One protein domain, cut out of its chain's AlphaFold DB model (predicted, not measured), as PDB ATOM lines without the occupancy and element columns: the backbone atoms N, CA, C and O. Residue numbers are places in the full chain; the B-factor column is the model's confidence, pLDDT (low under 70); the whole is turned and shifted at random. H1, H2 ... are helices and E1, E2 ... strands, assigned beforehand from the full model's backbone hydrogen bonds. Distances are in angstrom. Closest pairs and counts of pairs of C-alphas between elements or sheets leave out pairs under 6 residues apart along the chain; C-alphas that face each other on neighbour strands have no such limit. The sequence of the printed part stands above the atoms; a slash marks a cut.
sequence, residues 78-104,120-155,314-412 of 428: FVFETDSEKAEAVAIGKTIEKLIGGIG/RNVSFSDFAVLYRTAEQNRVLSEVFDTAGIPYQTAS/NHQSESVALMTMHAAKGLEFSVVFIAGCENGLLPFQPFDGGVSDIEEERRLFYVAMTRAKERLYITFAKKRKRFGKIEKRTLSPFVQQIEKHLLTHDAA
ATOM      1  N   PHE A  78     139.798 120.088 205.774       94.00
ATOM      2  CA  PHE A  78     140.236 121.476 205.898       94.00
ATOM      3  C   PHE A  78     139.045 122.399 206.135       94.00
ATOM      4  O   PHE A  78     138.028 122.293 205.450       94.00
ATOM      5  N   VAL A  79     139.179 123.332 207.078       94.81
ATOM      6  CA  VAL A  79     138.176 124.364 207.357       94.81
ATOM      7  C   VAL A  79     138.790 125.740 207.132       94.81
ATOM      8  O   VAL A  79     139.700 126.134 207.860       94.81
ATOM      9  N   PHE A  80     138.270 126.478 206.150       93.69
ATOM     10  CA  PHE A  80     138.694 127.843 205.844       93.69
ATOM     11  C   PHE A  80     137.714 128.862 206.408       93.69
ATOM     12  O   PHE A  80     136.533 128.902 206.051       93.69
ATOM     13  N   GLU A  81     138.243 129.730 207.259       94.81
ATOM     14  CA  GLU A  81     137.559 130.919 207.744       94.81
ATOM     15  C   GLU A  81     137.998 132.127 206.917       94.81
ATOM     16  O   GLU A  81     139.189 132.428 206.828       94.81
ATOM     17  N   THR A  82     137.041 132.843 206.326       95.75
ATOM     18  CA  THR A  82     137.319 134.044 205.526       95.75
ATOM     19  C   THR A  82     136.510 135.249 205.999       95.75
ATOM     20  O   THR A  82     135.475 135.118 206.653       95.75
ATOM     21  N   ASP A  83     136.961 136.460 205.673       94.44
ATOM     22  CA  ASP A  83     136.290 137.683 206.133       94.44
ATOM     23  C   ASP A  83     135.000 138.014 205.369       94.44
ATOM     24  O   ASP A  83     134.128 138.707 205.902       94.44
ATOM     25  N   SER A  84     134.874 137.559 204.119       95.12
ATOM     26  CA  SER A  84     133.740 137.872 203.244       95.12
ATOM     27  C   SER A  84     133.504 136.797 202.186       95.12
ATOM     28  O   SER A  84     134.424 136.063 201.848       95.12
ATOM     29  N   GLU A  85     132.310 136.762 201.593       94.00
ATOM     30  CA  GLU A  85     131.993 135.849 200.480       94.00
ATOM     31  C   GLU A  85     132.930 135.984 199.266       94.00
ATOM     32  O   GLU A  85     133.226 134.998 198.600       94.00
ATOM     33  N   LYS A  86     133.453 137.189 198.995       94.62
ATOM     34  CA  LYS A  86     134.451 137.387 197.934       94.62
ATOM     35  C   LYS A  86     135.814 136.820 198.339       94.62
ATOM     36  O   LYS A  86     136.489 136.221 197.512       94.62
ATOM     37  N   ALA A  87     136.206 136.982 199.605       96.00
ATOM     38  CA  ALA A  87     137.436 136.386 200.133       96.00
ATOM     39  C   ALA A  87     137.362 134.851 200.153       96.00
ATOM     40  O   ALA A  87     138.354 134.200 199.846       96.00
ATOM     41  N   GLU A  88     136.188 134.284 200.445       96.81
ATOM     42  CA  GLU A  88     135.913 132.850 200.323       96.81
ATOM     43  C   GLU A  88     136.154 132.352 198.895       96.81
ATOM     44  O   GLU A  88     136.946 131.435 198.692       96.81
ATOM     45  N   ALA A  89     135.538 132.995 197.899       96.50
ATOM     46  CA  ALA A  89     135.710 132.627 196.496       96.50
ATOM     47  C   ALA A  89     137.177 132.727 196.035       96.50
ATOM     48  O   ALA A  89     137.673 131.831 195.352       96.50
ATOM     49  N   VAL A  90     137.898 133.775 196.458       96.44
ATOM     50  CA  VAL A  90     139.334 133.938 196.166       96.44
ATOM     51  C   VAL A  90     140.166 132.837 196.827       96.44
ATOM     52  O   VAL A  90     141.063 132.293 196.190       96.44
ATOM     53  N   ALA A  91     139.877 132.480 198.082       96.06
ATOM     54  CA  ALA A  91     140.585 131.415 198.788       96.06
ATOM     55  C   ALA A  91     140.382 130.052 198.113       96.06
ATOM     56  O   ALA A  91     141.344 129.298 197.966       96.06
ATOM     57  N   ILE A  92     139.161 129.758 197.656       97.00
ATOM     58  CA  ILE A  92     138.864 128.548 196.883       97.00
ATOM     59  C   ILE A  92     139.681 128.545 195.584       97.00
ATOM     60  O   ILE A  92     140.424 127.596 195.348       97.00
ATOM     61  N   GLY A  93     139.616 129.620 194.789       95.75
ATOM     62  CA  GLY A  93     140.346 129.727 193.519       95.75
ATOM     63  C   GLY A  93     141.859 129.549 193.678       95.75
ATOM     64  O   GLY A  93     142.447 128.687 193.032       95.75
ATOM     65  N   LYS A  94     142.472 130.264 194.632       93.69
ATOM     66  CA  LYS A  94     143.905 130.128 194.948       93.69
ATOM     67  C   LYS A  94     144.282 128.717 195.397       93.69
ATOM     68  O   LYS A  94     145.377 128.245 195.106       93.69
ATOM     69  N   THR A  95     143.401 128.039 196.135       93.81
ATOM     70  CA  THR A  95     143.653 126.659 196.578       93.81
ATOM     71  C   THR A  95     143.613 125.696 195.394       93.81
ATOM     72  O   THR A  95     144.474 124.825 195.309       93.81
ATOM     73  N   ILE A  96     142.668 125.870 194.464       93.75
ATOM     74  CA  ILE A  96     142.598 125.087 193.221       93.75
ATOM     75  C   ILE A  96     143.879 125.288 192.403       93.75
ATOM     76  O   ILE A  96     144.541 124.311 192.066       93.75
ATOM     77  N   GLU A  97     144.290 126.537 192.165       90.81
ATOM     78  CA  GLU A  97     145.534 126.848 191.446       90.81
ATOM     79  C   GLU A  97     146.763 126.230 192.119       90.81
ATOM     80  O   GLU A  97     147.600 125.639 191.443       90.81
ATOM     81  N   LYS A  98     146.859 126.310 193.454       88.25
ATOM     82  CA  LYS A  98     147.956 125.696 194.215       88.25
ATOM     83  C   LYS A  98     147.983 124.176 194.060       88.25
ATOM     84  O   LYS A  98     149.064 123.601 193.985       88.25
ATOM     85  N   LEU A  99     146.822 123.521 194.054       88.25
ATOM     86  CA  LEU A  99     146.727 122.067 193.913       88.25
ATOM     87  C   LEU A  99     147.037 121.598 192.483       88.25
ATOM     88  O   LEU A  99     147.585 120.514 192.330       88.25
ATOM     89  N   ILE A 100     146.742 122.416 191.466       87.31
ATOM     90  CA  ILE A 100     147.065 122.134 190.056       87.31
ATOM     91  C   ILE A 100     148.538 122.438 189.747       87.31
ATOM     92  O   ILE A 100     149.232 121.627 189.145       87.31
ATOM     93  N   GLY A 101     149.038 123.602 190.173       74.38
ATOM     94  CA  GLY A 101     150.426 124.037 189.964       74.38
ATOM     95  C   GLY A 101     151.430 123.432 190.951       74.38
ATOM     96  O   GLY A 101     152.605 123.789 190.939       74.38
ATOM     97  N   GLY A 102     150.969 122.550 191.836       56.19
ATOM     98  CA  GLY A 102     151.696 122.061 192.999       56.19
ATOM     99  C   GLY A 102     152.447 120.753 192.791       56.19
ATOM    100  O   GLY A 102     152.305 119.863 193.624       56.19
ATOM    101  N   ILE A 103     153.310 120.653 191.778       49.56
ATOM    102  CA  ILE A 103     154.511 119.816 191.923       49.56
ATOM    103  C   ILE A 103     155.484 120.653 192.773       49.56
ATOM    104  O   ILE A 103     156.105 121.578 192.259       49.56
ATOM    105  N   GLY A 104     155.581 120.391 194.085       45.81
ATOM    106  CA  GLY A 104     156.759 120.822 194.862       45.81
ATOM    107  C   GLY A 104     156.596 121.613 196.169       45.81
ATOM    108  O   GLY A 104     157.611 122.101 196.654       45.81
ATOM    109  N   ARG A 120     149.175 111.796 191.091       54.31
ATOM    110  CA  ARG A 120     148.173 112.173 190.101       54.31
ATOM    111  C   ARG A 120     148.237 113.685 189.972       54.31
ATOM    112  O   ARG A 120     147.901 114.401 190.912       54.31
ATOM    113  N   ASN A 121     148.646 114.154 188.796       68.75
ATOM    114  CA  ASN A 121     148.383 115.524 188.376       68.75
ATOM    115  C   ASN A 121     146.867 115.735 188.412       68.75
ATOM    116  O   ASN A 121     146.150 115.189 187.576       68.75
ATOM    117  N   VAL A 122     146.396 116.475 189.413       85.25
ATOM    118  CA  VAL A 122     144.990 116.860 189.547       85.25
ATOM    119  C   VAL A 122     144.704 117.916 188.480       85.25
ATOM    120  O   VAL A 122     145.441 118.899 188.388       85.25
ATOM    121  N   SER A 123     143.670 117.724 187.664       90.88
ATOM    122  CA  SER A 123     143.278 118.695 186.632       90.88
ATOM    123  C   SER A 123     142.044 119.493 187.056       90.88
ATOM    124  O   SER A 123     141.467 119.241 188.110       90.88
ATOM    125  N   PHE A 124     141.606 120.485 186.275       92.94
ATOM    126  CA  PHE A 124     140.426 121.278 186.651       92.94
ATOM    127  C   PHE A 124     139.147 120.431 186.775       92.94
ATOM    128  O   PHE A 124     138.296 120.754 187.605       92.94
ATOM    129  N   SER A 125     139.028 119.341 186.006       92.50
ATOM    130  CA  SER A 125     137.856 118.451 186.018       92.50
ATOM    131  C   SER A 125     137.724 117.626 187.308       92.50
ATOM    132  O   SER A 125     136.628 117.176 187.646       92.50
ATOM    133  N   ASP A 126     138.804 117.498 188.084       93.56
ATOM    134  CA  ASP A 126     138.834 116.808 189.378       93.56
ATOM    135  C   ASP A 126     138.200 117.607 190.531       93.56
ATOM    136  O   ASP A 126     138.012 117.066 191.631       93.56
ATOM    137  N   PHE A 127     137.893 118.891 190.311       96.06
ATOM    138  CA  PHE A 127     137.404 119.806 191.338       96.06
ATOM    139  C   PHE A 127     135.906 120.082 191.220       96.06
ATOM    140  O   PHE A 127     135.391 120.405 190.148       96.06
ATOM    141  N   ALA A 128     135.227 120.106 192.368       96.88
ATOM    142  CA  ALA A 128     133.892 120.683 192.492       96.88
ATOM    143  C   ALA A 128     133.794 121.690 193.637       96.88
ATOM    144  O   ALA A 128     134.323 121.471 194.726       96.88
ATOM    145  N   VAL A 129     133.042 122.766 193.416       97.81
ATOM    146  CA  VAL A 129     132.614 123.712 194.449       97.81
ATOM    147  C   VAL A 129     131.102 123.614 194.597       97.81
ATOM    148  O   VAL A 129     130.332 123.990 193.709       97.81
ATOM    149  N   LEU A 130     130.687 123.091 195.744       97.75
ATOM    150  CA  LEU A 130     129.303 122.841 196.107       97.75
ATOM    151  C   LEU A 130     128.779 123.960 196.999       97.75
ATOM    152  O   LEU A 130     129.397 124.315 198.002       97.75
ATOM    153  N   TYR A 131     127.602 124.480 196.673       95.69
ATOM    154  CA  TYR A 131     126.955 125.556 197.426       95.69
ATOM    155  C   TYR A 131     125.467 125.277 197.674       95.69
ATOM    156  O   TYR A 131     124.846 124.434 197.023       95.69
ATOM    157  N   ARG A 132     124.862 125.971 198.644       92.88
ATOM    158  CA  ARG A 132     123.458 125.740 199.022       92.88
ATOM    159  C   ARG A 132     122.474 126.470 198.112       92.88
ATOM    160  O   ARG A 132     121.391 125.937 197.855       92.88
ATOM    161  N   THR A 133     122.809 127.680 197.661       88.38
ATOM    162  CA  THR A 133     121.914 128.546 196.870       88.38
ATOM    163  C   THR A 133     122.594 129.081 195.610       88.38
ATOM    164  O   THR A 133     123.807 129.275 195.580       88.38
ATOM    165  N   ALA A 134     121.804 129.359 194.567       81.69
ATOM    166  CA  ALA A 134     122.311 129.872 193.292       81.69
ATOM    167  C   ALA A 134     122.978 131.258 193.408       81.69
ATOM    168  O   ALA A 134     123.853 131.583 192.611       81.69
ATOM    169  N   GLU A 135     122.630 132.053 194.424       84.12
ATOM    170  CA  GLU A 135     123.258 133.359 194.679       84.12
ATOM    171  C   GLU A 135     124.764 133.246 194.960       84.12
ATOM    172  O   GLU A 135     125.529 134.128 194.572       84.12
ATOM    173  N   GLN A 136     125.208 132.146 195.585       90.81
ATOM    174  CA  GLN A 136     126.631 131.900 195.849       90.81
ATOM    175  C   GLN A 136     127.421 131.700 194.549       90.81
ATOM    176  O   GLN A 136     128.568 132.140 194.463       90.81
ATOM    177  N   ASN A 137     126.795 131.106 193.524       90.44
ATOM    178  CA  ASN A 137     127.422 130.888 192.221       90.44
ATOM    179  C   ASN A 137     127.916 132.198 191.609       90.44
ATOM    180  O   ASN A 137     129.006 132.235 191.064       90.44
ATOM    181  N   ARG A 138     127.142 133.283 191.747       87.06
ATOM    182  CA  ARG A 138     127.449 134.581 191.130       87.06
ATOM    183  C   ARG A 138     128.798 135.144 191.579       87.06
ATOM    184  O   ARG A 138     129.526 135.703 190.770       87.06
ATOM    185  N   VAL A 139     129.115 135.020 192.870       91.81
ATOM    186  CA  VAL A 139     130.382 135.521 193.432       91.81
ATOM    187  C   VAL A 139     131.539 134.594 193.064       91.81
ATOM    188  O   VAL A 139     132.621 135.073 192.736       91.81
ATOM    189  N   LEU A 140     131.309 133.277 193.094       94.50
ATOM    190  CA  LEU A 140     132.303 132.274 192.702       94.50
ATOM    191  C   LEU A 140     132.693 132.420 191.227       94.50
ATOM    192  O   LEU A 140     133.879 132.515 190.924       94.50
ATOM    193  N   SER A 141     131.704 132.512 190.337       91.06
ATOM    194  CA  SER A 141     131.905 132.646 188.895       91.06
ATOM    195  C   SER A 141     132.656 133.931 188.546       91.06
ATOM    196  O   SER A 141     133.632 133.871 187.813       91.06
ATOM    197  N   GLU A 142     132.287 135.073 189.144       90.00
ATOM    198  CA  GLU A 142     132.979 136.359 188.926       90.00
ATOM    199  C   GLU A 142     134.467 136.278 189.303       90.00
ATOM    200  O   GLU A 142     135.334 136.807 188.603       90.00
ATOM    201  N   VAL A 143     134.781 135.616 190.421       93.75
ATOM    202  CA  VAL A 143     136.170 135.445 190.862       93.75
ATOM    203  C   VAL A 143     136.923 134.476 189.957       93.75
ATOM    204  O   VAL A 143     138.071 134.758 189.626       93.75
ATOM    205  N   PHE A 144     136.300 133.379 189.533       93.94
ATOM    206  CA  PHE A 144     136.928 132.413 188.632       93.94
ATOM    207  C   PHE A 144     137.174 133.008 187.242       93.94
ATOM    208  O   PHE A 144     138.274 132.852 186.722       93.94
ATOM    209  N   ASP A 145     136.225 133.786 186.707       87.62
ATOM    210  CA  ASP A 145     136.403 134.570 185.477       87.62
ATOM    211  C   ASP A 145     137.612 135.510 185.604       87.62
ATOM    212  O   ASP A 145     138.473 135.557 184.728       87.62
ATOM    213  N   THR A 146     137.706 136.236 186.726       90.50
ATOM    214  CA  THR A 146     138.807 137.184 186.983       90.50
ATOM    215  C   THR A 146     140.159 136.478 187.118       90.50
ATOM    216  O   THR A 146     141.180 137.028 186.712       90.50
ATOM    217  N   ALA A 147     140.174 135.280 187.704       90.38
ATOM    218  CA  ALA A 147     141.376 134.470 187.892       90.38
ATOM    219  C   ALA A 147     141.751 133.640 186.649       90.38
ATOM    220  O   ALA A 147     142.816 133.038 186.621       90.38
ATOM    221  N   GLY A 148     140.899 133.593 185.618       89.19
ATOM    222  CA  GLY A 148     141.111 132.732 184.452       89.19
ATOM    223  C   GLY A 148     140.971 131.236 184.759       89.19
ATOM    224  O   GLY A 148     141.509 130.410 184.026       89.19
ATOM    225  N   ILE A 149     140.256 130.878 185.831       92.06
ATOM    226  CA  ILE A 149     139.987 129.486 186.204       92.06
ATOM    227  C   ILE A 149     138.800 128.994 185.366       92.06
ATOM    228  O   ILE A 149     137.702 129.532 185.521       92.06
ATOM    229  N   PRO A 150     138.963 127.980 184.497       90.62
ATOM    230  CA  PRO A 150     137.856 127.450 183.715       90.62
ATOM    231  C   PRO A 150     136.849 126.754 184.633       90.62
ATOM    232  O   PRO A 150     137.224 125.943 185.482       90.62
ATOM    233  N   TYR A 151     135.560 127.032 184.448       90.75
ATOM    234  CA  TYR A 151     134.491 126.390 185.210       90.75
ATOM    235  C   TYR A 151     133.258 126.111 184.364       90.75
ATOM    236  O   TYR A 151     133.002 126.760 183.353       90.75
ATOM    237  N   GLN A 152     132.454 125.166 184.837       87.06
ATOM    238  CA  GLN A 152     131.138 124.860 184.296       87.06
ATOM    239  C   GLN A 152     130.087 124.954 185.397       87.06
ATOM    240  O   GLN A 152     130.298 124.493 186.518       87.06
ATOM    241  N   THR A 153     128.939 125.557 185.087       84.31
ATOM    242  CA  THR A 153     127.805 125.601 186.018       84.31
ATOM    243  C   THR A 153     126.795 124.518 185.655       84.31
ATOM    244  O   THR A 153     126.183 124.584 184.592       84.31
ATOM    245  N   ALA A 154     126.552 123.568 186.558       70.62
ATOM    246  CA  ALA A 154     125.517 122.549 186.374       70.62
ATOM    247  C   ALA A 154     124.145 123.125 186.774       70.62
ATOM    248  O   ALA A 154     123.694 122.982 187.913       70.62
ATOM    249  N   SER A 155     123.517 123.880 185.867       70.62
ATOM    250  CA  SER A 155     122.190 124.466 186.087       70.62
ATOM    251  C   SER A 155     121.379 124.532 184.799       70.62
ATOM    252  O   SER A 155     121.677 125.300 183.881       70.62
ATOM    253  N   ASN A 314     129.332 118.216 182.211       78.19
ATOM    254  CA  ASN A 314     130.206 117.474 181.315       78.19
ATOM    255  C   ASN A 314     131.528 117.144 182.017       78.19
ATOM    256  O   ASN A 314     132.418 117.989 182.124       78.19
ATOM    257  N   HIS A 315     131.690 115.887 182.432       73.25
ATOM    258  CA  HIS A 315     132.905 115.416 183.104       73.25
ATOM    259  C   HIS A 315     134.157 115.449 182.199       73.25
ATOM    260  O   HIS A 315     135.277 115.473 182.698       73.25
ATOM    261  N   GLN A 316     134.006 115.461 180.871       74.12
ATOM    262  CA  GLN A 316     135.144 115.529 179.939       74.12
ATOM    263  C   GLN A 316     135.679 116.956 179.752       74.12
ATOM    264  O   GLN A 316     136.695 117.155 179.090       74.12
ATOM    265  N   SER A 317     134.988 117.966 180.285       79.31
ATOM    266  CA  SER A 317     135.466 119.342 180.247       79.31
ATOM    267  C   SER A 317     136.563 119.541 181.292       79.31
ATOM    268  O   SER A 317     136.325 119.321 182.476       79.31
ATOM    269  N   GLU A 318     137.732 120.027 180.864       87.44
ATOM    270  CA  GLU A 318     138.824 120.478 181.741       87.44
ATOM    271  C   GLU A 318     138.454 121.787 182.462       87.44
ATOM    272  O   GLU A 318     138.997 122.859 182.192       87.44
ATOM    273  N   SER A 319     137.460 121.714 183.349       90.69
ATOM    274  CA  SER A 319     136.897 122.853 184.069       90.69
ATOM    275  C   SER A 319     136.351 122.455 185.442       90.69
ATOM    276  O   SER A 319     135.829 121.354 185.631       90.69
ATOM    277  N   VAL A 320     136.427 123.383 186.399       94.31
ATOM    278  CA  VAL A 320     135.917 123.205 187.763       94.31
ATOM    279  C   VAL A 320     134.393 123.147 187.758       94.31
ATOM    280  O   VAL A 320     133.719 123.997 187.173       94.31
ATOM    281  N   ALA A 321     133.820 122.182 188.470       94.12
ATOM    282  CA  ALA A 321     132.376 122.045 188.568       94.12
ATOM    283  C   ALA A 321     131.785 122.996 189.626       94.12
ATOM    284  O   ALA A 321     131.999 122.819 190.824       94.12
ATOM    285  N   LEU A 322     130.998 123.990 189.210       94.25
ATOM    286  CA  LEU A 322     130.211 124.847 190.101       94.25
ATOM    287  C   LEU A 322     128.761 124.361 190.136       94.25
ATOM    288  O   LEU A 322     128.049 124.433 189.132       94.25
ATOM    289  N   MET A 323     128.284 123.884 191.287       93.69
ATOM    290  CA  MET A 323     126.911 123.383 191.376       93.69
ATOM    291  C   MET A 323     126.309 123.445 192.774       93.69
ATOM    292  O   MET A 323     126.994 123.577 193.787       93.69
ATOM    293  N   THR A 324     124.984 123.316 192.840       93.50
ATOM    294  CA  THR A 324     124.314 123.195 194.136       93.50
ATOM    295  C   THR A 324     124.588 121.828 194.767       93.50
ATOM    296  O   THR A 324     124.749 120.829 194.066       93.50
ATOM    297  N   MET A 325     124.543 121.744 196.098       94.75
ATOM    298  CA  MET A 325     124.636 120.466 196.824       94.75
ATOM    299  C   MET A 325     123.600 119.431 196.339       94.75
ATOM    300  O   MET A 325     123.874 118.236 196.344       94.75
ATOM    301  N   HIS A 326     122.423 119.883 195.885       90.56
ATOM    302  CA  HIS A 326     121.386 119.011 195.326       90.56
ATOM    303  C   HIS A 326     121.771 118.451 193.954       90.56
ATOM    304  O   HIS A 326     121.542 117.271 193.700       90.56
ATOM    305  N   ALA A 327     122.342 119.287 193.081       89.00
ATOM    306  CA  ALA A 327     122.771 118.895 191.737       89.00
ATOM    307  C   ALA A 327     123.961 117.918 191.762       89.00
ATOM    308  O   ALA A 327     124.115 117.104 190.854       89.00
ATOM    309  N   ALA A 328     124.754 117.945 192.838       91.06
ATOM    310  CA  ALA A 328     125.895 117.053 193.023       91.06
ATOM    311  C   ALA A 328     125.515 115.601 193.355       91.06
ATOM    312  O   ALA A 328     126.376 114.718 193.348       91.06
ATOM    313  N   LYS A 329     124.248 115.321 193.685       89.00
ATOM    314  CA  LYS A 329     123.814 113.967 194.039       89.00
ATOM    315  C   LYS A 329     124.053 113.008 192.868       89.00
ATOM    316  O   LYS A 329     123.522 113.202 191.785       89.00
ATOM    317  N   GLY A 330     124.808 111.941 193.125       86.38
ATOM    318  CA  GLY A 330     125.174 110.946 192.110       86.38
ATOM    319  C   GLY A 330     126.521 111.204 191.430       86.38
ATOM    320  O   GLY A 330     127.065 110.273 190.851       86.38
ATOM    321  N   LEU A 331     127.098 112.399 191.581       91.69
ATOM    322  CA  LEU A 331     128.438 112.732 191.090       91.69
ATOM    323  C   LEU A 331     129.510 112.459 192.150       91.69
ATOM    324  O   LEU A 331     129.202 112.230 193.322       91.69
ATOM    325  N   GLU A 332     130.773 112.478 191.749       93.94
ATOM    326  CA  GLU A 332     131.921 112.281 192.631       93.94
ATOM    327  C   GLU A 332     133.159 112.964 192.053       93.94
ATOM    328  O   GLU A 332     133.367 112.932 190.846       93.94
ATOM    329  N   PHE A 333     133.976 113.564 192.917       94.75
ATOM    330  CA  PHE A 333     135.124 114.386 192.529       94.75
ATOM    331  C   PHE A 333     136.322 114.064 193.415       94.75
ATOM    332  O   PHE A 333     136.149 113.743 194.596       94.75
ATOM    333  N   SER A 334     137.532 114.166 192.873       93.62
ATOM    334  CA  SER A 334     138.769 113.952 193.633       93.62
ATOM    335  C   SER A 334     138.873 114.971 194.774       93.62
ATOM    336  O   SER A 334     139.119 114.597 195.927       93.62
ATOM    337  N   VAL A 335     138.554 116.239 194.486       95.44
ATOM    338  CA  VAL A 335     138.568 117.340 195.454       95.44
ATOM    339  C   VAL A 335     137.233 118.086 195.467       95.44
ATOM    340  O   VAL A 335     136.747 118.543 194.434       95.44
ATOM    341  N   VAL A 336     136.649 118.266 196.654       97.94
ATOM    342  CA  VAL A 336     135.396 119.020 196.832       97.94
ATOM    343  C   VAL A 336     135.581 120.167 197.815       97.94
ATOM    344  O   VAL A 336     136.078 119.979 198.923       97.94
ATOM    345  N   PHE A 337     135.086 121.339 197.431       98.38
ATOM    346  CA  PHE A 337     134.854 122.478 198.308       98.38
ATOM    347  C   PHE A 337     133.363 122.572 198.630       98.38
ATOM    348  O   PHE A 337     132.535 122.547 197.725       98.38
ATOM    349  N   ILE A 338     133.002 122.720 199.903       98.25
ATOM    350  CA  ILE A 338     131.640 123.044 200.332       98.25
ATOM    351  C   ILE A 338     131.633 124.485 200.841       98.25
ATOM    352  O   ILE A 338     132.088 124.766 201.955       98.25
ATOM    353  N   ALA A 339     131.120 125.388 200.009       97.50
ATOM    354  CA  ALA A 339     131.148 126.824 200.243       97.50
ATOM    355  C   ALA A 339     129.940 127.331 201.041       97.50
ATOM    356  O   ALA A 339     128.801 126.895 200.840       97.50
ATOM    357  N   GLY A 340     130.173 128.319 201.907       96.00
ATOM    358  CA  GLY A 340     129.140 128.941 202.728       96.00
ATOM    359  C   GLY A 340     128.573 128.017 203.805       96.00
ATOM    360  O   GLY A 340     127.363 128.014 204.041       96.00
ATOM    361  N   CYS A 341     129.423 127.239 204.478       96.94
ATOM    362  CA  CYS A 341     129.046 126.426 205.637       96.94
ATOM    363  C   CYS A 341     128.817 127.302 206.881       96.94
ATOM    364  O   CYS A 341     129.553 127.246 207.868       96.94
ATOM    365  N   GLU A 342     127.775 128.127 206.829       95.25
ATOM    366  CA  GLU A 342     127.468 129.186 207.789       95.25
ATOM    367  C   GLU A 342     126.135 128.937 208.497       95.25
ATOM    368  O   GLU A 342     125.168 128.481 207.884       95.25
ATOM    369  N   ASN A 343     126.029 129.330 209.765       92.12
ATOM    370  CA  ASN A 343     124.756 129.291 210.476       92.12
ATOM    371  C   ASN A 343     123.705 130.200 209.796       92.12
ATOM    372  O   ASN A 343     123.933 131.394 209.558       92.12
ATOM    373  N   GLY A 344     122.550 129.614 209.470       87.88
ATOM    374  CA  GLY A 344     121.455 130.234 208.716       87.88
ATOM    375  C   GLY A 344     121.545 130.086 207.189       87.88
ATOM    376  O   GLY A 344     120.559 130.373 206.504       87.88
ATOM    377  N   LEU A 345     122.684 129.629 206.652       90.44
ATOM    378  CA  LEU A 345     122.833 129.215 205.249       90.44
ATOM    379  C   LEU A 345     122.899 127.688 205.127       90.44
ATOM    380  O   LEU A 345     122.283 127.134 204.224       90.44
ATOM    381  N   LEU A 346     123.581 127.026 206.063       93.00
ATOM    382  CA  LEU A 346     123.609 125.581 206.236       93.00
ATOM    383  C   LEU A 346     123.645 125.256 207.746       93.00
ATOM    384  O   LEU A 346     124.695 125.415 208.372       93.00
ATOM    385  N   PRO A 347     122.535 124.822 208.371       92.19
ATOM    386  CA  PRO A 347     121.226 124.572 207.767       92.19
ATOM    387  C   PRO A 347     120.577 125.851 207.229       92.19
ATOM    388  O   PRO A 347     120.675 126.919 207.842       92.19
ATOM    389  N   PHE A 348     119.909 125.734 206.082       90.19
ATOM    390  CA  PHE A 348     119.222 126.860 205.467       90.19
ATOM    391  C   PHE A 348     118.055 127.337 206.334       90.19
ATOM    392  O   PHE A 348     117.176 126.553 206.695       90.19
ATOM    393  N   GLN A 349     118.023 128.636 206.625       87.12
ATOM    394  CA  GLN A 349     116.899 129.289 207.290       87.12
ATOM    395  C   GLN A 349     116.195 130.237 206.306       87.12
ATOM    396  O   GLN A 349     116.809 131.221 205.855       87.12
ATOM    397  N   PRO A 350     114.928 129.955 205.941       80.31
ATOM    398  CA  PRO A 350     114.103 130.856 205.149       80.31
ATOM    399  C   PRO A 350     113.957 132.224 205.820       80.31
ATOM    400  O   PRO A 350     113.921 132.340 207.042       80.31
ATOM    401  N   PHE A 351     113.908 133.282 205.012       71.25
ATOM    402  CA  PHE A 351     113.835 134.652 205.529       71.25
ATOM    403  C   PHE A 351     112.435 135.013 206.043       71.25
ATOM    404  O   PHE A 351     112.293 135.819 206.955       71.25
ATOM    405  N   ASP A 352     111.406 134.401 205.467       75.19
ATOM    406  CA  ASP A 352     109.997 134.557 205.830       75.19
ATOM    407  C   ASP A 352     109.608 133.808 207.118       75.19
ATOM    408  O   ASP A 352     108.436 133.782 207.485       75.19
ATOM    409  N   GLY A 353     110.575 133.196 207.810       70.88
ATOM    410  CA  GLY A 353     110.319 132.372 208.990       70.88
ATOM    411  C   GLY A 353     109.716 131.005 208.660       70.88
ATOM    412  O   GLY A 353     109.216 130.335 209.562       70.88
ATOM    413  N   GLY A 354     109.755 130.585 207.391       73.44
ATOM    414  CA  GLY A 354     109.325 129.255 206.975       73.44
ATOM    415  C   GLY A 354     110.055 128.128 207.717       73.44
ATOM    416  O   GLY A 354     111.200 128.267 208.156       73.44
ATOM    417  N   VAL A 355     109.386 126.981 207.840       71.88
ATOM    418  CA  VAL A 355     109.946 125.795 208.500       71.88
ATOM    419  C   VAL A 355     110.964 125.129 207.575       71.88
ATOM    420  O   VAL A 355     110.629 124.729 206.462       71.88
ATOM    421  N   SER A 356     112.201 124.997 208.050       78.00
ATOM    422  CA  SER A 356     113.251 124.216 207.391       78.00
ATOM    423  C   SER A 356     113.381 122.858 208.076       78.00
ATOM    424  O   SER A 356     113.517 122.801 209.301       78.00
ATOM    425  N   ASP A 357     113.334 121.767 207.308       86.38
ATOM    426  CA  ASP A 357     113.626 120.432 207.835       86.38
ATOM    427  C   ASP A 357     115.141 120.313 208.067       86.38
ATOM    428  O   ASP A 357     115.924 120.066 207.149       86.38
ATOM    429  N   ILE A 358     115.555 120.494 209.323       88.88
ATOM    430  CA  ILE A 358     116.960 120.403 209.742       88.88
ATOM    431  C   ILE A 358     117.554 119.036 209.388       88.88
ATOM    432  O   ILE A 358     118.727 118.961 209.025       88.88
ATOM    433  N   GLU A 359     116.768 117.961 209.456       86.62
ATOM    434  CA  GLU A 359     117.249 116.624 209.119       86.62
ATOM    435  C   GLU A 359     117.424 116.456 207.605       86.62
ATOM    436  O   GLU A 359     118.306 115.718 207.166       86.62
ATOM    437  N   GLU A 360     116.636 117.158 206.784       86.81
ATOM    438  CA  GLU A 360     116.876 117.246 205.339       86.81
ATOM    439  C   GLU A 360     118.146 118.035 205.019       86.81
ATOM    440  O   GLU A 360     118.975 117.555 204.247       86.81
ATOM    441  N   GLU A 361     118.362 119.183 205.662       92.56
ATOM    442  CA  GLU A 361     119.593 119.969 205.499       92.56
ATOM    443  C   GLU A 361     120.836 119.200 205.981       92.56
ATOM    444  O   GLU A 361     121.909 119.291 205.379       92.56
ATOM    445  N   ARG A 362     120.694 118.374 207.023       92.50
ATOM    446  CA  ARG A 362     121.740 117.462 207.504       92.50
ATOM    447  C   ARG A 362     122.058 116.374 206.477       92.50
ATOM    448  O   ARG A 362     123.231 116.143 206.185       92.50
ATOM    449  N   ARG A 363     121.032 115.741 205.886       91.19
ATOM    450  CA  ARG A 363     121.194 114.792 204.763       91.19
ATOM    451  C   ARG A 363     121.858 115.460 203.559       91.19
ATOM    452  O   ARG A 363     122.715 114.854 202.924       91.19
ATOM    453  N   LEU A 364     121.505 116.710 203.265       93.12
ATOM    454  CA  LEU A 364     122.105 117.482 202.181       93.12
ATOM    455  C   LEU A 364     123.602 117.713 202.409       93.12
ATOM    456  O   LEU A 364     124.401 117.468 201.505       93.12
ATOM    457  N   PHE A 365     123.994 118.117 203.620       96.12
ATOM    458  CA  PHE A 365     125.403 118.287 203.964       96.12
ATOM    459  C   PHE A 365     126.168 116.955 203.925       96.12
ATOM    460  O   PHE A 365     127.244 116.890 203.335       96.12
ATOM    461  N   TYR A 366     125.580 115.869 204.440       94.19
ATOM    462  CA  TYR A 366     126.137 114.515 204.325       94.19
ATOM    463  C   TYR A 366     126.379 114.101 202.861       94.19
ATOM    464  O   TYR A 366     127.460 113.619 202.511       94.19
ATOM    465  N   VAL A 367     125.400 114.327 201.978       93.81
ATOM    466  CA  VAL A 367     125.544 114.048 200.541       93.81
ATOM    467  C   VAL A 367     126.698 114.852 199.952       93.81
ATOM    468  O   VAL A 367     127.515 114.264 199.247       93.81
ATOM    469  N   ALA A 368     126.796 116.148 200.267       96.75
ATOM    470  CA  ALA A 368     127.858 117.025 199.780       96.75
ATOM    471  C   ALA A 368     129.255 116.558 200.226       96.75
ATOM    472  O   ALA A 368     130.156 116.465 199.395       96.75
ATOM    473  N   MET A 369     129.426 116.182 201.501       96.50
ATOM    474  CA  MET A 369     130.698 115.655 202.022       96.50
ATOM    475  C   MET A 369     131.114 114.368 201.302       96.50
ATOM    476  O   MET A 369     132.260 114.222 200.888       96.50
ATOM    477  N   THR A 370     130.166 113.454 201.086       94.31
ATOM    478  CA  THR A 370     130.416 112.156 200.432       94.31
ATOM    479  C   THR A 370     130.544 112.235 198.907       94.31
ATOM    480  O   THR A 370     130.607 111.195 198.249       94.31
ATOM    481  N   ARG A 371     130.558 113.441 198.314       95.44
ATOM    482  CA  ARG A 371     130.954 113.630 196.904       95.44
ATOM    483  C   ARG A 371     132.471 113.630 196.734       95.44
ATOM    484  O   ARG A 371     132.944 113.362 195.635       95.44
ATOM    485  N   ALA A 372     133.216 113.916 197.801       95.94
ATOM    486  CA  ALA A 372     134.670 113.938 197.797       95.94
ATOM    487  C   ALA A 372     135.249 112.520 197.844       95.94
ATOM    488  O   ALA A 372     134.849 111.715 198.691       95.94
ATOM    489  N   LYS A 373     136.208 112.227 196.963       93.44
ATOM    490  CA  LYS A 373     137.005 110.996 197.008       93.44
ATOM    491  C   LYS A 373     138.197 111.155 197.947       93.44
ATOM    492  O   LYS A 373     138.325 110.407 198.912       93.44
ATOM    493  N   GLU A 374     139.024 112.171 197.699       91.19
ATOM    494  CA  GLU A 374     140.332 112.316 198.345       91.19
ATOM    495  C   GLU A 374     140.358 113.477 199.341       91.19
ATOM    496  O   GLU A 374     140.668 113.275 200.515       91.19
ATOM    497  N   ARG A 375     140.015 114.695 198.897       93.81
ATOM    498  CA  ARG A 375     140.121 115.919 199.709       93.81
ATOM    499  C   ARG A 375     138.782 116.632 199.838       93.81
ATOM    500  O   ARG A 375     138.079 116.851 198.852       93.81
ATOM    501  N   LEU A 376     138.475 117.050 201.063       96.50
ATOM    502  CA  LEU A 376     137.306 117.856 201.392       96.50
ATOM    503  C   LEU A 376     137.746 119.163 202.056       96.50
ATOM    504  O   LEU A 376     138.449 119.154 203.068       96.50
ATOM    505  N   TYR A 377     137.280 120.271 201.492       97.25
ATOM    506  CA  TYR A 377     137.446 121.617 202.017       97.25
ATOM    507  C   TYR A 377     136.078 122.176 202.396       97.25
ATOM    508  O   TYR A 377     135.139 122.165 201.605       97.25
ATOM    509  N   ILE A 378     135.956 122.684 203.613       97.62
ATOM    510  CA  ILE A 378     134.763 123.348 204.132       97.62
ATOM    511  C   ILE A 378     135.111 124.818 204.298       97.62
ATOM    512  O   ILE A 378     136.073 125.149 204.986       97.62
ATOM    513  N   THR A 379     134.339 125.719 203.700       97.12
ATOM    514  CA  THR A 379     134.610 127.156 203.809       97.12
ATOM    515  C   THR A 379     133.424 127.894 204.409       97.12
ATOM    516  O   THR A 379     132.266 127.504 204.228       97.12
ATOM    517  N   PHE A 380     133.704 128.957 205.159       96.19
ATOM    518  CA  PHE A 380     132.683 129.887 205.626       96.19
ATOM    519  C   PHE A 380     133.217 131.322 205.650       96.19
ATOM    520  O   PHE A 380     134.411 131.563 205.856       96.19
ATOM    521  N   ALA A 381     132.325 132.294 205.458       95.50
ATOM    522  CA  ALA A 381     132.650 133.709 205.558       95.50
ATOM    523  C   ALA A 381     132.066 134.320 206.838       95.50
ATOM    524  O   ALA A 381     130.917 134.070 207.186       95.50
ATOM    525  N   LYS A 382     132.814 135.201 207.512       94.44
ATOM    526  CA  LYS A 382     132.334 135.980 208.671       94.44
ATOM    527  C   LYS A 382     131.252 136.988 208.309       94.44
ATOM    528  O   LYS A 382     130.487 137.402 209.183       94.44
ATOM    529  N   LYS A 383     131.232 137.449 207.058       93.44
ATOM    530  CA  LYS A 383     130.284 138.443 206.547       93.44
ATOM    531  C   LYS A 383     129.788 138.024 205.169       93.44
ATOM    532  O   LYS A 383     130.590 137.809 204.263       93.44
ATOM    533  N   ARG A 384     128.470 137.980 204.981       92.06
ATOM    534  CA  ARG A 384     127.857 137.641 203.690       92.06
ATOM    535  C   ARG A 384     126.749 138.616 203.337       92.06
ATOM    536  O   ARG A 384     125.973 139.005 204.212       92.06
ATOM    537  N   LYS A 385     126.660 138.998 202.059       86.88
ATOM    538  CA  LYS A 385     125.536 139.781 201.556       86.88
ATOM    539  C   LYS A 385     124.390 138.835 201.198       86.88
ATOM    540  O   LYS A 385     124.531 137.968 200.349       86.88
ATOM    541  N   ARG A 386     123.229 139.017 201.821       77.38
ATOM    542  CA  ARG A 386     122.003 138.269 201.520       77.38
ATOM    543  C   ARG A 386     120.863 139.264 201.326       77.38
ATOM    544  O   ARG A 386     120.667 140.143 202.160       77.38
ATOM    545  N   PHE A 387     120.166 139.184 200.189       71.56
ATOM    546  CA  PHE A 387     119.070 140.102 199.826       71.56
ATOM    547  C   PHE A 387     119.407 141.595 200.025       71.56
ATOM    548  O   PHE A 387     118.613 142.377 200.540       71.56
ATOM    549  N   GLY A 388     120.629 141.995 199.661       79.25
ATOM    550  CA  GLY A 388     121.082 143.385 199.771       79.25
ATOM    551  C   GLY A 388     121.681 143.786 201.125       79.25
ATOM    552  O   GLY A 388     122.375 144.800 201.168       79.25
ATOM    553  N   LYS A 389     121.503 142.997 202.192       84.12
ATOM    554  CA  LYS A 389     122.025 143.288 203.540       84.12
ATOM    555  C   LYS A 389     123.267 142.462 203.857       84.12
ATOM    556  O   LYS A 389     123.347 141.296 203.485       84.12
ATOM    557  N   ILE A 390     124.238 143.065 204.543       89.12
ATOM    558  CA  ILE A 390     125.435 142.367 205.028       89.12
ATOM    559  C   ILE A 390     125.148 141.846 206.432       89.12
ATOM    560  O   ILE A 390     124.867 142.630 207.336       89.12
ATOM    561  N   GLU A 391     125.257 140.536 206.619       89.38
ATOM    562  CA  GLU A 391     125.040 139.879 207.905       89.38
ATOM    563  C   GLU A 391     126.331 139.233 208.406       89.38
ATOM    564  O   GLU A 391     127.117 138.694 207.619       89.38
ATOM    565  N   LYS A 392     126.546 139.287 209.726       93.00
ATOM    566  CA  LYS A 392     127.607 138.522 210.386       93.00
ATOM    567  C   LYS A 392     127.185 137.063 210.490       93.00
ATOM    568  O   LYS A 392     126.032 136.768 210.796       93.00
ATOM    569  N   ARG A 393     128.133 136.163 210.263       91.50
ATOM    570  CA  ARG A 393     127.908 134.721 210.218       91.50
ATOM    571  C   ARG A 393     128.908 134.001 211.105       91.50
ATOM    572  O   ARG A 393     130.006 134.492 211.363       91.50
ATOM    573  N   THR A 394     128.498 132.834 211.575       94.19
ATOM    574  CA  THR A 394     129.326 131.900 212.334       94.19
ATOM    575  C   THR A 394     129.371 130.566 211.607       94.19
ATOM    576  O   THR A 394     128.527 130.295 210.749       94.19
ATOM    577  N   LEU A 395     130.355 129.734 211.949       95.75
ATOM    578  CA  LEU A 395     130.486 128.390 211.396       95.75
ATOM    579  C   LEU A 395     129.195 127.582 211.601       95.75
ATOM    580  O   LEU A 395     128.568 127.661 212.661       95.75
ATOM    581  N   SER A 396     128.818 126.800 210.591       96.44
ATOM    582  CA  SER A 396     127.654 125.917 210.633       96.44
ATOM    583  C   SER A 396     127.674 125.000 211.866       96.44
ATOM    584  O   SER A 396     128.703 124.376 212.151       96.44
ATOM    585  N   PRO A 397     126.531 124.824 212.559       94.06
ATOM    586  CA  PRO A 397     126.421 123.866 213.656       94.06
ATOM    587  C   PRO A 397     126.654 122.415 213.209       94.06
ATOM    588  O   PRO A 397     126.945 121.570 214.051       94.06
ATOM    589  N   PHE A 398     126.535 122.096 211.914       94.69
ATOM    590  CA  PHE A 398     126.869 120.765 211.404       94.69
ATOM    591  C   PHE A 398     128.378 120.526 211.383       94.69
ATOM    592  O   PHE A 398     128.826 119.461 211.786       94.69
ATOM    593  N   VAL A 399     129.170 121.525 210.990       94.19
ATOM    594  CA  VAL A 399     130.639 121.411 210.995       94.19
ATOM    595  C   VAL A 399     131.165 121.324 212.428       94.19
ATOM    596  O   VAL A 399     132.081 120.560 212.701       94.19
ATOM    597  N   GLN A 400     130.543 122.045 213.366       93.31
ATOM    598  CA  GLN A 400     130.906 122.007 214.789       93.31
ATOM    599  C   GLN A 400     130.696 120.634 215.456       93.31
ATOM    600  O   GLN A 400     131.244 120.402 216.531       93.31
ATOM    601  N   GLN A 401     129.907 119.740 214.850       91.25
ATOM    602  CA  GLN A 401     129.709 118.370 215.343       91.25
ATOM    603  C   GLN A 401     130.863 117.435 214.972       91.25
ATOM    604  O   GLN A 401     130.961 116.356 215.552       91.25
ATOM    605  N   ILE A 402     131.715 117.831 214.022       93.06
ATOM    606  CA  ILE A 402     132.863 117.032 213.604       93.06
ATOM    607  C   ILE A 402     133.978 117.183 214.644       93.06
ATOM    608  O   ILE A 402     134.323 118.289 215.068       93.06
ATOM    609  N   GLU A 403     134.545 116.061 215.070       92.00
ATOM    610  CA  GLU A 403     135.608 116.012 216.064       92.00
ATOM    611  C   GLU A 403     136.845 116.789 215.602       92.00
ATOM    612  O   GLU A 403     137.319 116.650 214.476       92.00
ATOM    613  N   LYS A 404     137.425 117.576 216.517       89.81
ATOM    614  CA  LYS A 404     138.536 118.491 216.208       89.81
ATOM    615  C   LYS A 404     139.760 117.804 215.605       89.81
ATOM    616  O   LYS A 404     140.465 118.433 214.835       89.81
ATOM    617  N   HIS A 405     140.020 116.542 215.946       89.69
ATOM    618  CA  HIS A 405     141.168 115.808 215.408       89.69
ATOM    619  C   HIS A 405     141.002 115.444 213.923       89.69
ATOM    620  O   HIS A 405     141.997 115.183 213.257       89.69
ATOM    621  N   LEU A 406     139.764 115.447 213.411       90.25
ATOM    622  CA  LEU A 406     139.454 115.274 211.993       90.25
ATOM    623  C   LEU A 406     139.461 116.606 211.238       90.25
ATOM    624  O   LEU A 406     139.282 116.600 210.026       90.25
ATOM    625  N   LEU A 407     139.629 117.744 211.919       91.00
ATOM    626  CA  LEU A 407     139.594 119.068 211.310       91.00
ATOM    627  C   LEU A 407     140.971 119.729 211.366       91.00
ATOM    628  O   LEU A 407     141.668 119.699 212.378       91.00
ATOM    629  N   THR A 408     141.340 120.412 210.289       92.19
ATOM    630  CA  THR A 408     142.450 121.367 210.296       92.19
ATOM    631  C   THR A 408     141.911 122.733 209.923       92.19
ATOM    632  O   THR A 408     141.392 122.929 208.826       92.19
ATOM    633  N   HIS A 409     142.017 123.677 210.855       85.69
ATOM    634  CA  HIS A 409     141.673 125.066 210.601       85.69
ATOM    635  C   HIS A 409     142.871 125.749 209.962       85.69
ATOM    636  O   HIS A 409     143.901 125.912 210.615       85.69
ATOM    637  N   ASP A 410     142.724 126.142 208.703       74.69
ATOM    638  CA  ASP A 410     143.708 126.985 208.040       74.69
ATOM    639  C   ASP A 410     143.172 128.416 208.021       74.69
ATOM    640  O   ASP A 410     142.012 128.668 207.665       74.69
ATOM    641  N   ALA A 411     144.003 129.366 208.443       54.72
ATOM    642  CA  ALA A 411     143.681 130.766 208.251       54.72
ATOM    643  C   ALA A 411     143.845 131.023 206.756       54.72
ATOM    644  O   ALA A 411     144.971 131.053 206.263       54.72
ATOM    645  N   ALA A 412     142.726 131.165 206.034       51.38
ATOM    646  CA  ALA A 412     142.742 131.404 204.596       51.38
ATOM    647  C   ALA A 412     143.801 132.455 204.268       51.38
ATOM    648  O   ALA A 412     143.798 133.516 204.893       51.38
TER     649      ALA A 412
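This is residues 78 to 104, 120 to 155 and 314 to 412 of the 428 residues of the protein "DNA helicase" of Desulfobacteraceae bacterium (UniProt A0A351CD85). A strongly twisted sheet of seven parallel strands curls round one long helix, H1, while H2 packs on H1 and covers E4, the inner strand next to the edge strand E3. H3 only grazes the sheet, the small hairpin E7 and E8 follows the end of E6, and residues 400 to 405 stick out. The printed part has 162 residues, with three named helices and nine named strands in the order E1 H1 E2 H2 E3 E4 E5 H3 E6 E7 E8 E9. The large sheet runs E3 E4 E2 E5 E6 E1 E9; the class is mixed, helices and strands. The whole is compact, with a radius of gyration of the C-alphas of 15.0 A and spans of 46 by 33 by 31 A.

E1, residues 78 to 82, begins at C-alpha 78 (140.236, 121.476, 205.898). H1, residues 85 to 100, is 22.9 A long. E2 is residues 127 to 131, H2 residues 134 to 147, 20.3 A long, and E3 residues 151 to 153. E4 is residues 320 to 324 and E5 residues 333 to 338. H3, residues 358 to 369, is 16.5 A long. E6, residues 372 to 381, is 21.3 A long and bends by 81 degrees at residue 375. E7 is residues 383 to 386, E8 residues 389 to 392, and E9, residues 407 to 411, ends at C-alpha 411 (143.681, 130.766, 208.251).

In the sheet, N 129 of E2 and O 321 of E4 are 2.8 A apart, and N 337 of E5 and O 128 of E2 2.8 A, both within hydrogen-bond range. So are N 80 of E1 and O 378 of E6, 2.8 A. E3 and E9 are the edge strands. H1 and H2 are on one face of the sheet, two layers; they touch at Ala 89 and Leu 140, their closest C-alphas, 5.1 A, at a steep tilt of 53 degrees, the same way. E2, H2, E3 form a split strand-helix-strand unit, with E4 between its parallel strands, and E5, H3, E6 a strand-helix-strand unit of parallel neighbours; both crossovers are right-handed. E6 runs on into E7 at 87 degrees; in the antiparallel hairpin E7 and E8, N 386 and O 389 are 2.8 A apart. Every O i to N i+4 pair is within range in H1 and H3, and 8 of 10 in H2.

The C-alphas of Gly 104 and Asp 352, the two farthest apart, are 50.0 A apart. Residues 105 to 119 are not printed, a gap of 13.1 A between C-alphas 104 and 120; nor are 156 to 313, a gap of 11.7 A between C-alphas 155 and 314. The links E5 to H3 and E8 to E9 are long. Residues 102 to 104, 120 to 121 and 411 to 412 have pLDDT under 70.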